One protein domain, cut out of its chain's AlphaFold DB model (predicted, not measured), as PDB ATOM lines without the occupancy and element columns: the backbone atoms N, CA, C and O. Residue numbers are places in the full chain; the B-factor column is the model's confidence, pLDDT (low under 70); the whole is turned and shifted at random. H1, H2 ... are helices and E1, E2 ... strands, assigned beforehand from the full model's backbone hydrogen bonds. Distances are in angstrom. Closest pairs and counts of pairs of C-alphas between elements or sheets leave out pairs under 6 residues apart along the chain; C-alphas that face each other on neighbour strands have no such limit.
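Overview. This is residues 143 to 199 and 206 to 273 of the 327 residues of the protein "Protein alx, putative" of Ricinus communis (UniProt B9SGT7). Two long helices, H1 and H4, run side by side at a slant; H2 folds back from H1's end and packs on H4, while H3 stands free and a small antiparallel hairpin, E1 and E2, precedes H4. The 125 printed residues, mostly helix, run H1, H2, H3, E1, E2, H4. The whole is loose, radius of gyration of the C-alphas 18.2 A, spanning 58 by 35 by 26 A.

Arrangement. Start at H1, residues 145 to 174; it touches H4, residues 241 to 271, the same way at a steep tilt of 38 degrees, closest at C-alphas Val 151 and Val 246, 5.7 A. H2, residues 178 to 196, touches H4 with residues 181 to 188 alone, closest at C-alphas Asn 181 and Ser 262, 4.8 A, opposite ways at 67 degrees, steep but only just. H3, residues 209 to 217, is apart from H1, H2 and H4. Between E1, residues 230 to 233, and E2, residues 236 to 239, N 231 and O 238 are within hydrogen-bond range, 3.0 A. Every O i to N i+4 pair is within range in H2 and H3, 23 of 26 in H1, 24 of 27 in H4.

Along the chain. Find C-alpha 145 at (-56.630, 42.024, 55.310); H1 runs 38.8 A from there. H2 spans 27.3 A. H4 runs 41.5 A to C-alpha 271 at (-24.225, 21.700, 36.664).

Size, cuts and confidence. C-alphas 199 and 206 are 14.5 A apart across the cut. H3 to E1 is a long link. Residues 206 to 227 are among 34 under pLDDT 70.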
ATOM      1  N   VAL A 143     -50.770  46.236  53.517       85.56
ATOM      2  CA  VAL A 143     -52.094  46.046  52.903       85.56
ATOM      3  C   VAL A 143     -53.056  45.433  53.928       85.56
ATOM      4  O   VAL A 143     -52.807  44.318  54.402       85.56
ATOM      5  N   PRO A 144     -54.173  46.103  54.269       85.62
ATOM      6  CA  PRO A 144     -55.120  45.576  55.242       85.62
ATOM      7  C   PRO A 144     -55.808  44.306  54.715       85.62
ATOM      8  O   PRO A 144     -56.104  44.190  53.522       85.62
ATOM      9  N   LEU A 145     -56.104  43.366  55.623       84.12
ATOM     10  CA  LEU A 145     -56.630  42.024  55.310       84.12
ATOM     11  C   LEU A 145     -57.877  42.044  54.406       84.12
ATOM     12  O   LEU A 145     -58.040  41.177  53.551       84.12
ATOM     13  N   MET A 146     -58.719  43.075  54.535       83.19
ATOM     14  CA  MET A 146     -59.950  43.239  53.752       83.19
ATOM     15  C   MET A 146     -59.708  43.382  52.240       83.19
ATOM     16  O   MET A 146     -60.586  43.036  51.452       83.19
ATOM     17  N   TYR A 147     -58.535  43.870  51.816       86.94
ATOM     18  CA  TYR A 147     -58.209  44.048  50.395       86.94
ATOM     19  C   TYR A 147     -57.284  42.962  49.834       86.94
ATOM     20  O   TYR A 147     -57.146  42.865  48.615       86.94
ATOM     21  N   GLN A 148     -56.702  42.106  50.683       89.31
ATOM     22  CA  GLN A 148     -55.764  41.071  50.241       89.31
ATOM     23  C   GLN A 148     -56.420  40.086  49.273       89.31
ATOM     24  O   GLN A 148     -55.902  39.890  48.183       89.31
ATOM     25  N   ASN A 149     -57.605  39.552  49.589       86.88
ATOM     26  CA  ASN A 149     -58.307  38.614  48.699       86.88
ATOM     27  C   ASN A 149     -58.538  39.196  47.292       86.88
ATOM     28  O   ASN A 149     -58.413  38.505  46.280       86.88
ATOM     29  N   ARG A 150     -58.825  40.500  47.217       86.56
ATOM     30  CA  ARG A 150     -58.975  41.192  45.939       86.56
ATOM     31  C   ARG A 150     -57.650  41.218  45.185       86.56
ATOM     32  O   ARG A 150     -57.623  40.827  44.025       86.56
ATOM     33  N   VAL A 151     -56.568  41.635  45.838       89.62
ATOM     34  CA  VAL A 151     -55.237  41.673  45.220       89.62
ATOM     35  C   VAL A 151     -54.790  40.285  44.768       89.62
ATOM     36  O   VAL A 151     -54.342  40.162  43.635       89.62
ATOM     37  N   LEU A 152     -54.994  39.243  45.585       88.94
ATOM     38  CA  LEU A 152     -54.721  37.857  45.187       88.94
ATOM     39  C   LEU A 152     -55.525  37.465  43.944       88.94
ATOM     40  O   LEU A 152     -54.970  36.876  43.027       88.94
ATOM     41  N   SER A 153     -56.814  37.805  43.890       87.62
ATOM     42  CA  SER A 153     -57.670  37.439  42.756       87.62
ATOM     43  C   SER A 153     -57.197  38.079  41.448       87.62
ATOM     44  O   SER A 153     -57.105  37.393  40.433       87.62
ATOM     45  N   TYR A 154     -56.865  39.375  41.465       91.00
ATOM     46  CA  TYR A 154     -56.320  40.055  40.284       91.00
ATOM     47  C   TYR A 154     -54.911  39.567  39.941       91.00
ATOM     48  O   TYR A 154     -54.637  39.335  38.769       91.00
ATOM     49  N   GLY A 155     -54.058  39.350  40.947       89.94
ATOM     50  CA  GLY A 155     -52.703  38.837  40.761       89.94
ATOM     51  C   GLY A 155     -52.689  37.440  40.143       89.94
ATOM     52  O   GLY A 155     -51.955  37.209  39.195       89.94
ATOM     53  N   ILE A 156     -53.547  36.522  40.600       89.38
ATOM     54  CA  ILE A 156     -53.668  35.177  40.014       89.38
ATOM     55  C   ILE A 156     -54.257  35.252  38.603       89.38
ATOM     56  O   ILE A 156     -53.741  34.607  37.692       89.38
ATOM     57  N   ALA A 157     -55.329  36.025  38.402       92.50
ATOM     58  CA  ALA A 157     -55.969  36.140  37.094       92.50
ATOM     59  C   ALA A 157     -54.993  36.670  36.037       92.50
ATOM     60  O   ALA A 157     -54.897  36.109  34.945       92.50
ATOM     61  N   GLY A 158     -54.249  37.721  36.368       90.69
ATOM     62  CA  GLY A 158     -53.283  38.279  35.446       90.69
ATOM     63  C   GLY A 158     -51.993  37.457  35.352       90.69
ATOM     64  O   GLY A 158     -51.516  37.263  34.238       90.69
ATOM     65  N   ALA A 159     -51.533  36.785  36.419       88.50
ATOM     66  CA  ALA A 159     -50.460  35.785  36.328       88.50
ATOM     67  C   ALA A 159     -50.810  34.649  35.355       88.50
ATOM     68  O   ALA A 159     -49.972  34.256  34.553       88.50
ATOM     69  N   ILE A 160     -52.048  34.143  35.345       90.44
ATOM     70  CA  ILE A 160     -52.478  33.131  34.361       90.44
ATOM     71  C   ILE A 160     -52.377  33.682  32.931       90.44
ATOM     72  O   ILE A 160     -51.875  32.994  32.040       90.44
ATOM     73  N   ILE A 161     -52.815  34.924  32.707       93.25
ATOM     74  CA  ILE A 161     -52.757  35.581  31.393       93.25
ATOM     75  C   ILE A 161     -51.305  35.797  30.958       93.25
ATOM     76  O   ILE A 161     -50.934  35.435  29.838       93.25
ATOM     77  N   PHE A 162     -50.466  36.352  31.833       89.94
ATOM     78  CA  PHE A 162     -49.058  36.603  31.554       89.94
ATOM     79  C   PHE A 162     -48.283  35.310  31.376       89.94
ATOM     80  O   PHE A 162     -47.524  35.213  30.420       89.94
ATOM     81  N   ARG A 163     -48.517  34.285  32.197       88.31
ATOM     82  CA  ARG A 163     -47.905  32.963  32.014       88.31
ATOM     83  C   ARG A 163     -48.299  32.353  30.681       88.31
ATOM     84  O   ARG A 163     -47.419  31.896  29.960       88.31
ATOM     85  N   LEU A 164     -49.579  32.387  30.308       89.56
ATOM     86  CA  LEU A 164     -50.012  31.880  29.005       89.56
ATOM     87  C   LEU A 164     -49.338  32.653  27.862       89.56
ATOM     88  O   LEU A 164     -48.809  32.043  26.936       89.56
ATOM     89  N   SER A 165     -49.294  33.982  27.959       89.19
ATOM     90  CA  SER A 165     -48.616  34.843  26.987       89.19
ATOM     91  C   SER A 165     -47.117  34.535  26.891       89.19
ATOM     92  O   SER A 165     -46.610  34.299  25.797       89.19
ATOM     93  N   LEU A 166     -46.411  34.444  28.020       83.38
ATOM     94  CA  LEU A 166     -44.986  34.114  28.094       83.38
ATOM     95  C   LEU A 166     -44.690  32.706  27.582       83.38
ATOM     96  O   LEU A 166     -43.651  32.499  26.972       83.38
ATOM     97  N   ILE A 167     -45.574  31.733  27.784       83.81
ATOM     98  CA  ILE A 167     -45.402  30.391  27.215       83.81
ATOM     99  C   ILE A 167     -45.556  30.447  25.689       83.81
ATOM    100  O   ILE A 167     -44.714  29.912  24.963       83.81
ATOM    101  N   LEU A 168     -46.589  31.131  25.187       85.25
ATOM    102  CA  LEU A 168     -46.856  31.243  23.750       85.25
ATOM    103  C   LEU A 168     -45.768  32.051  23.020       85.25
ATOM    104  O   LEU A 168     -45.206  31.560  22.044       85.25
ATOM    105  N   LEU A 169     -45.415  33.244  23.507       83.12
ATOM    106  CA  LEU A 169     -44.360  34.089  22.924       83.12
ATOM    107  C   LEU A 169     -42.950  33.569  23.242       83.12
ATOM    108  O   LEU A 169     -42.047  33.618  22.402       83.12
ATOM    109  N   GLY A 170     -42.737  33.087  24.465       74.06
ATOM    110  CA  GLY A 170     -41.429  32.664  24.959       74.06
ATOM    111  C   GLY A 170     -40.982  31.317  24.411       74.06
ATOM    112  O   GLY A 170     -39.784  31.136  24.210       74.06
ATOM    113  N   SER A 171     -41.894  30.393  24.081       72.38
ATOM    114  CA  SER A 171     -41.513  29.156  23.379       72.38
ATOM    115  C   SER A 171     -40.842  29.451  22.034       72.38
ATOM    116  O   SER A 171     -39.818  28.852  21.727       72.38
ATOM    117  N   ALA A 172     -41.336  30.435  21.279       68.62
ATOM    118  CA  ALA A 172     -40.737  30.836  20.009       68.62
ATOM    119  C   ALA A 172     -39.436  31.643  20.186       68.62
ATOM    120  O   ALA A 172     -38.491  31.460  19.421       68.62
ATOM    121  N   THR A 173     -39.374  32.513  21.198       68.69
ATOM    122  CA  THR A 173     -38.256  33.455  21.386       68.69
ATOM    123  C   THR A 173     -37.058  32.810  22.092       68.69
ATOM    124  O   THR A 173     -35.927  32.904  21.620       68.69
ATOM    125  N   LEU A 174     -37.295  32.095  23.195       69.38
ATOM    126  CA  LEU A 174     -36.237  31.556  24.060       69.38
ATOM    127  C   LEU A 174     -35.632  30.252  23.525       69.38
ATOM    128  O   LEU A 174     -34.514  29.906  23.891       69.38
ATOM    129  N   GLN A 175     -36.343  29.523  22.656       64.94
ATOM    130  CA  GLN A 175     -35.802  28.319  22.004       64.94
ATOM    131  C   GLN A 175     -34.940  28.639  20.773       64.94
ATOM    132  O   GLN A 175     -34.254  27.756  20.267       64.94
ATOM    133  N   ARG A 176     -35.000  29.873  20.255       65.81
ATOM    134  CA  ARG A 176     -34.304  30.277  19.020       65.81
ATOM    135  C   ARG A 176     -33.157  31.250  19.259       65.81
ATOM    136  O   ARG A 176     -32.247  31.296  18.441       65.81
ATOM    137  N   PHE A 177     -33.201  32.014  20.349       74.12
ATOM    138  CA  PHE A 177     -32.228  33.063  20.644       74.12
ATOM    139  C   PHE A 177     -31.527  32.807  21.982       74.12
ATOM    140  O   PHE A 177     -31.912  33.329  23.027       74.12
ATOM    141  N   GLU A 178     -30.453  32.024  21.935       75.31
ATOM    142  CA  GLU A 178     -29.589  31.745  23.090       75.31
ATOM    143  C   GLU A 178     -29.035  33.032  23.726       75.31
ATOM    144  O   GLU A 178     -29.005  33.163  24.947       75.31
ATOM    145  N   ALA A 179     -28.730  34.042  22.903       83.00
ATOM    146  CA  ALA A 179     -28.282  35.351  23.373       83.00
ATOM    147  C   ALA A 179     -29.294  36.043  24.310       83.00
ATOM    148  O   ALA A 179     -28.888  36.731  25.244       83.00
ATOM    149  N   VAL A 180     -30.604  35.844  24.103       81.00
ATOM    150  CA  VAL A 180     -31.646  36.411  24.982       81.00
ATOM    151  C   VAL A 180     -31.661  35.688  26.327       81.00
ATOM    152  O   VAL A 180     -31.743  36.340  27.367       81.00
ATOM    153  N   ASN A 181     -31.520  34.356  26.322       78.00
ATOM    154  CA  ASN A 181     -31.418  33.576  27.557       78.00
ATOM    155  C   ASN A 181     -30.179  33.980  28.356       78.00
ATOM    156  O   ASN A 181     -30.284  34.197  29.558       78.00
ATOM    157  N   LEU A 182     -29.025  34.135  27.709       84.25
ATOM    158  CA  LEU A 182     -27.789  34.510  28.393       84.25
ATOM    159  C   LEU A 182     -27.865  35.938  28.953       84.25
ATOM    160  O   LEU A 182     -27.464  36.176  30.090       84.25
ATOM    161  N   PHE A 183     -28.454  36.875  28.205       86.94
ATOM    162  CA  PHE A 183     -28.662  38.250  28.664       86.94
ATOM    163  C   PHE A 183     -29.559  38.333  29.908       86.94
ATOM    164  O   PHE A 183     -29.218  39.012  30.877       86.94
ATOM    165  N   LEU A 184     -30.685  37.614  29.913       82.44
ATOM    166  CA  LEU A 184     -31.591  37.564  31.064       82.44
ATOM    167  C   LEU A 184     -30.927  36.936  32.295       82.44
ATOM    168  O   LEU A 184     -31.067  37.462  33.401       82.44
ATOM    169  N   ALA A 185     -30.149  35.868  32.103       83.44
ATOM    170  CA  ALA A 185     -29.425  35.212  33.185       83.44
ATOM    171  C   ALA A 185     -28.355  36.148  33.758       83.44
ATOM    172  O   ALA A 185     -28.216  36.254  34.976       83.44
ATOM    173  N   ALA A 186     -27.650  36.885  32.894       86.06
ATOM    174  CA  ALA A 186     -26.650  37.866  33.300       86.06
ATOM    175  C   ALA A 186     -27.261  39.011  34.120       86.06
ATOM    176  O   ALA A 186     -26.704  39.377  35.153       86.06
ATOM    177  N   ILE A 187     -28.422  39.548  33.719       84.62
ATOM    178  CA  ILE A 187     -29.129  40.584  34.495       84.62
ATOM    179  C   ILE A 187     -29.509  40.067  35.882       84.62
ATOM    180  O   ILE A 187     -29.351  40.789  36.870       84.62
ATOM    181  N   LEU A 188     -30.011  38.836  35.977       80.75
ATOM    182  CA  LEU A 188     -30.377  38.256  37.265       80.75
ATOM    183  C   LEU A 188     -29.172  37.976  38.154       80.75
ATOM    184  O   LEU A 188     -29.214  38.307  39.336       80.75
ATOM    185  N   LEU A 189     -28.100  37.407  37.599       83.75
ATOM    186  CA  LEU A 189     -26.855  37.197  38.337       83.75
ATOM    187  C   LEU A 189     -26.292  38.528  38.829       83.75
ATOM    188  O   LEU A 189     -25.945  38.645  40.001       83.75
ATOM    189  N   TYR A 190     -26.285  39.553  37.975       85.88
ATOM    190  CA  TYR A 190     -25.888  40.900  38.364       85.88
ATOM    191  C   TYR A 190     -26.766  41.452  39.489       85.88
ATOM    192  O   TYR A 190     -26.245  41.989  40.460       85.88
ATOM    193  N   SER A 191     -28.088  41.299  39.389       79.38
ATOM    194  CA  SER A 191     -29.027  41.771  40.413       79.38
ATOM    195  C   SER A 191     -28.811  41.059  41.748       79.38
ATOM    196  O   SER A 191     -28.817  41.714  42.785       79.38
ATOM    197  N   SER A 192     -28.553  39.750  41.716       78.38
ATOM    198  CA  SER A 192     -28.225  38.947  42.897       78.38
ATOM    199  C   SER A 192     -26.924  39.424  43.549       78.38
ATOM    200  O   SER A 192     -26.923  39.800  44.717       78.38
ATOM    201  N   VAL A 193     -25.831  39.524  42.784       82.19
ATOM    202  CA  VAL A 193     -24.528  39.984  43.301       82.19
ATOM    203  C   VAL A 193     -24.609  41.417  43.822       82.19
ATOM    204  O   VAL A 193     -24.079  41.713  44.888       82.19
ATOM    205  N   LYS A 194     -25.304  42.308  43.109       79.19
ATOM    206  CA  LYS A 194     -25.511  43.694  43.539       79.19
ATOM    207  C   LYS A 194     -26.284  43.774  44.853       79.19
ATOM    208  O   LYS A 194     -25.973  44.635  45.668       79.19
ATOM    209  N   LEU A 195     -27.273  42.903  45.052       68.81
ATOM    210  CA  LEU A 195     -28.055  42.852  46.283       68.81
ATOM    211  C   LEU A 195     -27.185  42.444  47.480       68.81
ATOM    212  O   LEU A 195     -27.258  43.096  48.512       68.81
ATOM    213  N   PHE A 196     -26.316  41.441  47.319       65.75
ATOM    214  CA  PHE A 196     -25.366  41.027  48.362       65.75
ATOM    215  C   PHE A 196     -24.233  42.036  48.592       65.75
ATOM    216  O   PHE A 196     -23.756  42.182  49.706       65.75
ATOM    217  N   ALA A 197     -23.807  42.761  47.557       68.50
ATOM    218  CA  ALA A 197     -22.795  43.809  47.678       68.50
ATOM    219  C   ALA A 197     -23.330  45.115  48.302       68.50
ATOM    220  O   ALA A 197     -22.573  46.074  48.419       68.50
ATOM    221  N   SER A 198     -24.621  45.173  48.648       55.53
ATOM    222  CA  SER A 198     -25.273  46.349  49.240       55.53
ATOM    223  C   SER A 198     -25.523  46.208  50.750       55.53
ATOM    224  O   SER A 198     -26.438  46.847  51.265       55.53
ATOM    225  N   GLU A 199     -24.762  45.374  51.462       51.28
ATOM    226  CA  GLU A 199     -24.785  45.363  52.931       51.28
ATOM    227  C   GLU A 199     -23.949  46.527  53.497       51.28
ATOM    228  O   GLU A 199     -22.903  46.865  52.947       51.28
ATOM    229  N   SER A 206     -34.215  54.283  50.897       48.53
ATOM    230  CA  SER A 206     -35.188  55.175  50.269       48.53
ATOM    231  C   SER A 206     -34.587  56.115  49.212       48.53
ATOM    232  O   SER A 206     -35.350  56.749  48.483       48.53
ATOM    233  N   ASP A 207     -33.256  56.209  49.089       43.97
ATOM    234  CA  ASP A 207     -32.601  57.183  48.196       43.97
ATOM    235  C   ASP A 207     -31.994  56.575  46.915       43.97
ATOM    236  O   ASP A 207     -31.487  57.282  46.033       43.97
ATOM    237  N   ASN A 208     -32.094  55.252  46.746       47.91
ATOM    238  CA  ASN A 208     -31.560  54.580  45.567       47.91
ATOM    239  C   ASN A 208     -32.451  54.767  44.327       47.91
ATOM    240  O   ASN A 208     -33.671  54.895  44.414       47.91
ATOM    241  N   PHE A 209     -31.820  54.748  43.146       50.31
ATOM    242  CA  PHE A 209     -32.388  54.953  41.799       50.31
ATOM    243  C   PHE A 209     -33.787  54.348  41.569       50.31
ATOM    244  O   PHE A 209     -34.594  54.917  40.837       50.31
ATOM    245  N   ILE A 210     -34.095  53.229  42.223       46.53
ATOM    246  CA  ILE A 210     -35.381  52.526  42.176       46.53
ATOM    247  C   ILE A 210     -36.506  53.382  42.779       46.53
ATOM    248  O   ILE A 210     -37.548  53.543  42.151       46.53
ATOM    249  N   VAL A 211     -36.284  54.015  43.934       49.69
ATOM    250  CA  VAL A 211     -37.285  54.855  44.610       49.69
ATOM    251  C   VAL A 211     -37.532  56.146  43.831       49.69
ATOM    252  O   VAL A 211     -38.684  56.503  43.592       49.69
ATOM    253  N   LYS A 212     -36.475  56.788  43.311       54.06
ATOM    254  CA  LYS A 212     -36.599  57.966  42.428       54.06
ATOM    255  C   LYS A 212     -37.272  57.636  41.095       54.06
ATOM    256  O   LYS A 212     -38.062  58.436  40.602       54.06
ATOM    257  N   THR A 213     -37.009  56.465  40.518       54.62
ATOM    258  CA  THR A 213     -37.635  56.036  39.255       54.62
ATOM    259  C   THR A 213     -39.106  55.676  39.458       54.62
ATOM    260  O   THR A 213     -39.949  56.098  38.666       54.62
ATOM    261  N   CYS A 214     -39.446  54.992  40.553       48.75
ATOM    262  CA  CYS A 214     -40.832  54.682  40.903       48.75
ATOM    263  C   CYS A 214     -41.645  55.943  41.230       48.75
ATOM    264  O   CYS A 214     -42.757  56.080  40.725       48.75
ATOM    265  N   GLN A 215     -41.085  56.895  41.986       57.75
ATOM    266  CA  GLN A 215     -41.741  58.182  42.268       57.75
ATOM    267  C   GLN A 215     -41.875  59.067  41.018       57.75
ATOM    268  O   GLN A 215     -42.801  59.871  40.928       57.75
ATOM    269  N   LYS A 216     -40.977  58.920  40.033       58.31
ATOM    270  CA  LYS A 216     -41.000  59.694  38.782       58.31
ATOM    271  C   LYS A 216     -42.029  59.190  37.773       58.31
ATOM    272  O   LYS A 216     -42.561  59.995  37.014       58.31
ATOM    273  N   TYR A 217     -42.303  57.886  37.749       52.47
ATOM    274  CA  TYR A 217     -43.239  57.292  36.791       52.47
ATOM    275  C   TYR A 217     -44.641  57.043  37.357       52.47
ATOM    276  O   TYR A 217     -45.573  56.876  36.572       52.47
ATOM    277  N   ILE A 218     -44.826  57.054  38.683       53.94
ATOM    278  CA  ILE A 218     -46.135  56.840  39.310       53.94
ATOM    279  C   ILE A 218     -46.337  57.861  40.444       53.94
ATOM    280  O   ILE A 218     -45.655  57.773  41.467       53.94
ATOM    281  N   PRO A 219     -47.291  58.806  40.332       56.78
ATOM    282  CA  PRO A 219     -47.733  59.591  41.477       56.78
ATOM    283  C   PRO A 219     -48.520  58.668  42.419       56.78
ATOM    284  O   PRO A 219     -49.690  58.354  42.185       56.78
ATOM    285  N   ILE A 220     -47.842  58.174  43.455       58.84
ATOM    286  CA  ILE A 220     -48.402  57.265  44.458       58.84
ATOM    287  C   ILE A 220     -49.046  58.116  45.555       58.84
ATOM    288  O   ILE A 220     -48.381  58.950  46.167       58.84
ATOM    289  N   THR A 221     -50.339  57.913  45.817       63.72
ATOM    290  CA  THR A 221     -50.951  58.469  47.033       63.72
ATOM    291  C   THR A 221     -50.504  57.660  48.252       63.72
ATOM    292  O   THR A 221     -50.415  56.434  48.204       63.72
ATOM    293  N   SER A 222     -50.224  58.334  49.367       62.28
ATOM    294  CA  SER A 222     -49.848  57.695  50.633       62.28
ATOM    295  C   SER A 222     -51.052  57.176  51.430       62.28
ATOM    296  O   SER A 222     -50.866  56.579  52.492       62.28
ATOM    297  N   LYS A 223     -52.288  57.392  50.954       66.00
ATOM    298  CA  LYS A 223     -53.518  56.957  51.628       66.00
ATOM    299  C   LYS A 223     -54.254  55.867  50.851       66.00
ATOM    300  O   LYS A 223     -54.385  55.901  49.632       66.00
ATOM    301  N   TYR A 224     -54.777  54.895  51.595       67.94
ATOM    302  CA  TYR A 224     -55.684  53.885  51.058       67.94
ATOM    303  C   TYR A 224     -57.074  54.497  50.845       67.94
ATOM    304  O   TYR A 224     -57.813  54.702  51.807       67.94
ATOM    305  N   ASP A 225     -57.446  54.761  49.590       67.62
ATOM    306  CA  ASP A 225     -58.794  55.220  49.217       67.62
ATOM    307  C   ASP A 225     -59.752  54.035  48.991       67.62
ATOM    308  O   ASP A 225     -60.235  53.737  47.890       67.62
ATOM    309  N   GLY A 226     -59.962  53.283  50.070       69.25
ATOM    310  CA  GLY A 226     -60.870  52.146  50.100       69.25
ATOM    311  C   GLY A 226     -60.572  51.090  49.028       69.25
ATOM    312  O   GLY A 226     -59.454  50.606  48.880       69.25
ATOM    313  N   ASN A 227     -61.610  50.714  48.276       65.94
ATOM    314  CA  ASN A 227     -61.560  49.647  47.273       65.94
ATOM    315  C   ASN A 227     -61.238  50.175  45.852       65.94
ATOM    316  O   ASN A 227     -61.533  49.503  44.862       65.94
ATOM    317  N   ARG A 228     -60.723  51.401  45.702       72.69
ATOM    318  CA  ARG A 228     -60.446  52.005  44.387       72.69
ATOM    319  C   ARG A 228     -58.972  51.822  44.017       72.69
ATOM    320  O   ARG A 228     -58.085  52.010  44.842       72.69
ATOM    321  N   PHE A 229     -58.707  51.450  42.765       74.81
ATOM    322  CA  PHE A 229     -57.338  51.346  42.231       74.81
ATOM    323  C   PHE A 229     -56.761  52.700  41.804       74.81
ATOM    324  O   PHE A 229     -55.549  52.895  41.785       74.81
ATOM    325  N   PHE A 230     -57.647  53.646  41.509       76.81
ATOM    326  CA  PHE A 230     -57.303  55.013  41.173       76.81
ATOM    327  C   PHE A 230     -58.091  55.951  42.068       76.81
ATOM    328  O   PHE A 230     -59.294  55.754  42.269       76.81
ATOM    329  N   THR A 231     -57.414  56.967  42.580       75.94
ATOM    330  CA  THR A 231     -58.048  58.066  43.300       75.94
ATOM    331  C   THR A 231     -57.706  59.384  42.621       75.94
ATOM    332  O   THR A 231     -56.681  59.504  41.946       75.94
ATOM    333  N   ASN A 232     -58.599  60.359  42.750       75.06
ATOM    334  CA  ASN A 232     -58.345  61.716  42.299       75.06
ATOM    335  C   ASN A 232     -58.023  62.551  43.539       75.06
ATOM    336  O   ASN A 232     -58.921  62.889  44.307       75.06
ATOM    337  N   GLU A 233     -56.740  62.836  43.742       66.94
ATOM    338  CA  GLU A 233     -56.272  63.755  44.780       66.94
ATOM    339  C   GLU A 233     -55.664  64.978  44.089       66.94
ATOM    340  O   GLU A 233     -54.821  64.839  43.200       66.94
ATOM    341  N   ASP A 234     -56.101  66.171  44.491       64.62
ATOM    342  CA  ASP A 234     -55.640  67.467  43.964       64.62
ATOM    343  C   ASP A 234     -55.873  67.675  42.452       64.62
ATOM    344  O   ASP A 234     -55.108  68.366  41.782       64.62
ATOM    345  N   GLY A 235     -56.921  67.071  41.882       73.56
ATOM    346  CA  GLY A 235     -57.250  67.206  40.456       73.56
ATOM    347  C   GLY A 235     -56.412  66.321  39.523       73.56
ATOM    348  O   GLY A 235     -56.633  66.344  38.312       73.56
ATOM    349  N   ALA A 236     -55.499  65.506  40.062       70.19
ATOM    350  CA  ALA A 236     -54.695  64.545  39.311       70.19
ATOM    351  C   ALA A 236     -55.122  63.099  39.612       70.19
ATOM    352  O   ALA A 236     -55.399  62.730  40.755       70.19
ATOM    353  N   TRP A 237     -55.146  62.254  38.578       73.69
ATOM    354  CA  TRP A 237     -55.343  60.812  38.734       73.69
ATOM    355  C   TRP A 237     -54.075  60.190  39.329       73.69
ATOM    356  O   TRP A 237     -53.027  60.177  38.683       73.69
ATOM    357  N   LYS A 238     -54.172  59.682  40.560       77.06
ATOM    358  CA  LYS A 238     -53.084  59.006  41.277       77.06
ATOM    359  C   LYS A 238     -53.406  57.519  41.433       77.06
ATOM    360  O   LYS A 238     -54.563  57.130  41.620       77.06
ATOM    361  N   ALA A 239     -52.379  56.677  41.346       79.31
ATOM    362  CA  ALA A 239     -52.512  55.241  41.585       79.31
ATOM    363  C   ALA A 239     -52.546  54.975  43.093       79.31
ATOM    364  O   ALA A 239     -51.734  55.529  43.842       79.31
ATOM    365  N   THR A 240     -53.471  54.132  43.553       84.50
ATOM    366  CA  THR A 240     -53.519  53.758  44.971       84.50
ATOM    367  C   THR A 240     -52.434  52.731  45.308       84.50
ATOM    368  O   THR A 240     -52.021  51.959  44.433       84.50
ATOM    369  N   PRO A 241     -52.000  52.644  46.583       80.94
ATOM    370  CA  PRO A 241     -51.075  51.603  47.037       80.94
ATOM    371  C   PRO A 241     -51.550  50.187  46.689       80.94
ATOM    372  O   PRO A 241     -50.740  49.290  46.466       80.94
ATOM    373  N   LEU A 242     -52.868  49.986  46.574       84.94
ATOM    374  CA  LEU A 242     -53.464  48.710  46.194       84.94
ATOM    375  C   LEU A 242     -53.151  48.315  44.742       84.94
ATOM    376  O   LEU A 242     -52.839  47.156  44.485       84.94
ATOM    377  N   LEU A 243     -53.204  49.266  43.801       85.88
ATOM    378  CA  LEU A 243     -52.843  49.016  42.401       85.88
ATOM    379  C   LEU A 243     -51.345  48.742  42.268       85.88
ATOM    380  O   LEU A 243     -50.950  47.820  41.559       85.88
ATOM    381  N   LEU A 244     -50.527  49.507  42.993       84.06
ATOM    382  CA  LEU A 244     -49.083  49.295  43.041       84.06
ATOM    383  C   LEU A 244     -48.746  47.894  43.563       84.06
ATOM    384  O   LEU A 244     -47.914  47.209  42.983       84.06
ATOM    385  N   THR A 245     -49.442  47.439  44.606       88.25
ATOM    386  CA  THR A 245     -49.282  46.086  45.162       88.25
ATOM    387  C   THR A 245     -49.570  45.010  44.108       88.25
ATOM    388  O   THR A 245     -48.767  44.095  43.945       88.25
ATOM    389  N   VAL A 246     -50.683  45.127  43.366       90.31
ATOM    390  CA  VAL A 246     -51.020  44.193  42.269       90.31
ATOM    391  C   VAL A 246     -49.925  44.206  41.201       90.31
ATOM    392  O   VAL A 246     -49.441  43.148  40.815       90.31
ATOM    393  N   ALA A 247     -49.488  45.391  40.768       89.19
ATOM    394  CA  ALA A 247     -48.461  45.525  39.739       89.19
ATOM    395  C   ALA A 247     -47.122  44.900  40.162       89.19
ATOM    396  O   ALA A 247     -46.495  44.205  39.371       89.19
ATOM    397  N   VAL A 248     -46.690  45.100  41.412       88.38
ATOM    398  CA  VAL A 248     -45.453  44.492  41.933       88.38
ATOM    399  C   VAL A 248     -45.570  42.969  41.987       88.38
ATOM    400  O   VAL A 248     -44.613  42.283  41.633       88.38
ATOM    401  N   ILE A 249     -46.730  42.432  42.377       90.50
ATOM    402  CA  ILE A 249     -46.994  40.985  42.364       90.50
ATOM    403  C   ILE A 249     -46.852  40.414  40.949       90.50
ATOM    404  O   ILE A 249     -46.139  39.431  40.759       90.50
ATOM    405  N   GLU A 250     -47.468  41.046  39.951       90.56
ATOM    406  CA  GLU A 250     -47.393  40.568  38.567       90.56
ATOM    407  C   GLU A 250     -45.997  40.693  37.964       90.56
ATOM    408  O   GLU A 250     -45.516  39.766  37.316       90.56
ATOM    409  N   LEU A 251     -45.317  41.815  38.206       89.00
ATOM    410  CA  LEU A 251     -43.940  42.006  37.755       89.00
ATOM    411  C   LEU A 251     -42.999  40.981  38.391       89.00
ATOM    412  O   LEU A 251     -42.098  40.491  37.713       89.00
ATOM    413  N   SER A 252     -43.228  40.633  39.659       87.19
ATOM    414  CA  SER A 252     -42.467  39.585  40.342       87.19
ATOM    415  C   SER A 252     -42.701  38.226  39.682       87.19
ATOM    416  O   SER A 252     -41.727  37.569  39.336       87.19
ATOM    417  N   ASP A 253     -43.955  37.825  39.427       88.56
ATOM    418  CA  ASP A 253     -44.266  36.548  38.755       88.56
ATOM    419  C   ASP A 253     -43.625  36.460  37.360       88.56
ATOM    420  O   ASP A 253     -42.995  35.456  37.026       88.56
ATOM    421  N   ILE A 254     -43.699  37.538  36.570       87.50
ATOM    422  CA  ILE A 254     -43.049  37.618  35.252       87.50
ATOM    423  C   ILE A 254     -41.526  37.494  35.387       87.50
ATOM    424  O   ILE A 254     -40.902  36.745  34.630       87.50
ATOM    425  N   ALA A 255     -40.922  38.205  36.343       85.44
ATOM    426  CA  ALA A 255     -39.487  38.143  36.595       85.44
ATOM    427  C   ALA A 255     -39.046  36.729  37.006       85.44
ATOM    428  O   ALA A 255     -38.057  36.229  36.467       85.44
ATOM    429  N   PHE A 256     -39.800  36.053  37.878       83.31
ATOM    430  CA  PHE A 256     -39.558  34.655  38.242       83.31
ATOM    431  C   PHE A 256     -39.685  33.728  37.029       83.31
ATOM    432  O   PHE A 256     -38.784  32.931  36.773       83.31
ATOM    433  N   ALA A 257     -40.754  33.855  36.239       81.62
ATOM    434  CA  ALA A 257     -41.015  32.985  35.093       81.62
ATOM    435  C   ALA A 257     -39.943  33.096  33.997       81.62
ATOM    436  O   ALA A 257     -39.471  32.084  33.472       81.62
ATOM    437  N   VAL A 258     -39.543  34.319  33.646       82.50
ATOM    438  CA  VAL A 258     -38.516  34.574  32.622       82.50
ATOM    439  C   VAL A 258     -37.126  34.250  33.164       82.50
ATOM    440  O   VAL A 258     -36.308  33.624  32.486       82.50
ATOM    441  N   GLY A 259     -36.878  34.655  34.401       81.56
ATOM    442  CA  GLY A 259     -35.596  34.584  35.060       81.56
ATOM    443  C   GLY A 259     -35.133  33.175  35.403       81.56
ATOM    444  O   GLY A 259     -34.047  32.767  34.998       81.56
ATOM    445  N   LEU A 260     -35.977  32.402  36.093       80.50
ATOM    446  CA  LEU A 260     -35.663  31.018  36.464       80.50
ATOM    447  C   LEU A 260     -35.436  30.145  35.232       80.50
ATOM    448  O   LEU A 260     -34.548  29.297  35.227       80.50
ATOM    449  N   ARG A 261     -36.209  30.369  34.163       80.38
ATOM    450  CA  ARG A 261     -36.071  29.621  32.910       80.38
ATOM    451  C   ARG A 261     -34.714  29.858  32.252       80.38
ATOM    452  O   ARG A 261     -34.054  28.902  31.859       80.38
ATOM    453  N   SER A 262     -34.316  31.119  32.133       82.00
ATOM    454  CA  SER A 262     -33.043  31.520  31.534       82.00
ATOM    455  C   SER A 262     -31.850  31.104  32.407       82.00
ATOM    456  O   SER A 262     -30.865  30.571  31.894       82.00
ATOM    457  N   LEU A 263     -31.975  31.251  33.730       82.12
ATOM    458  CA  LEU A 263     -30.972  30.797  34.683       82.12
ATOM    459  C   LEU A 263     -30.794  29.276  34.625       82.12
ATOM    460  O   LEU A 263     -29.661  28.820  34.590       82.12
ATOM    461  N   TYR A 264     -31.873  28.488  34.551       79.19
ATOM    462  CA  TYR A 264     -31.779  27.033  34.393       79.19
ATOM    463  C   TYR A 264     -31.029  26.644  33.118       79.19
ATOM    464  O   TYR A 264     -30.214  25.733  33.160       79.19
ATOM    465  N   THR A 265     -31.254  27.340  31.998       78.81
ATOM    466  CA  THR A 265     -30.493  27.094  30.764       78.81
ATOM    467  C   THR A 265     -28.995  27.304  30.985       78.81
ATOM    468  O   THR A 265     -28.221  26.399  30.689       78.81
ATOM    469  N   LEU A 266     -28.594  28.429  31.585       80.44
ATOM    470  CA  LEU A 266     -27.186  28.725  31.878       80.44
ATOM    471  C   LEU A 266     -26.584  27.751  32.907       80.44
ATOM    472  O   LEU A 266     -25.465  27.273  32.757       80.44
ATOM    473  N   ILE A 267     -27.340  27.430  33.955       79.25
ATOM    474  CA  ILE A 267     -26.906  26.536  35.028       79.25
ATOM    475  C   ILE A 267     -26.836  25.085  34.546       79.25
ATOM    476  O   ILE A 267     -25.962  24.362  34.998       79.25
ATOM    477  N   SER A 268     -27.700  24.635  33.632       77.00
ATOM    478  CA  SER A 268     -27.678  23.253  33.127       77.00
ATOM    479  C   SER A 268     -26.373  22.896  32.410       77.00
ATOM    480  O   SER A 268     -25.956  21.742  32.451       77.00
ATOM    481  N   GLU A 269     -25.696  23.891  31.837       72.56
ATOM    482  CA  GLU A 269     -24.368  23.745  31.243       72.56
ATOM    483  C   GLU A 269     -23.274  23.622  32.320       72.56
ATOM    484  O   GLU A 269     -22.403  22.764  32.224       72.56
ATOM    485  N   GLY A 270     -23.360  24.410  33.398       70.19
ATOM    486  CA  GLY A 270     -22.402  24.363  34.512       70.19
ATOM    487  C   GLY A 270     -22.632  23.235  35.532       70.19
ATOM    488  O   GLY A 270     -21.684  22.767  36.157       70.19
ATOM    489  N   MET A 271     -23.872  22.770  35.715       71.44
ATOM    490  CA  MET A 271     -24.225  21.700  36.664       71.44
ATOM    491  C   MET A 271     -23.774  20.320  36.208       71.44
ATOM    492  O   MET A 271     -23.617  19.449  37.058       71.44
ATOM    493  N   ALA A 272     -23.541  20.119  34.906       70.06
ATOM    494  CA  ALA A 272     -22.979  18.870  34.396       70.06
ATOM    495  C   ALA A 272     -21.636  18.524  35.069       70.06
ATOM    496  O   ALA A 272     -21.314  17.351  35.235       70.06
ATOM    497  N   ASP A 273     -20.914  19.546  35.535       72.06
ATOM    498  CA  ASP A 273     -19.610  19.424  36.177       72.06
ATOM    499  C   ASP A 273     -19.660  19.508  37.717       72.06
ATOM    500  O   ASP A 273     -18.622  19.368  38.368       72.06
TER     501      ASP A 273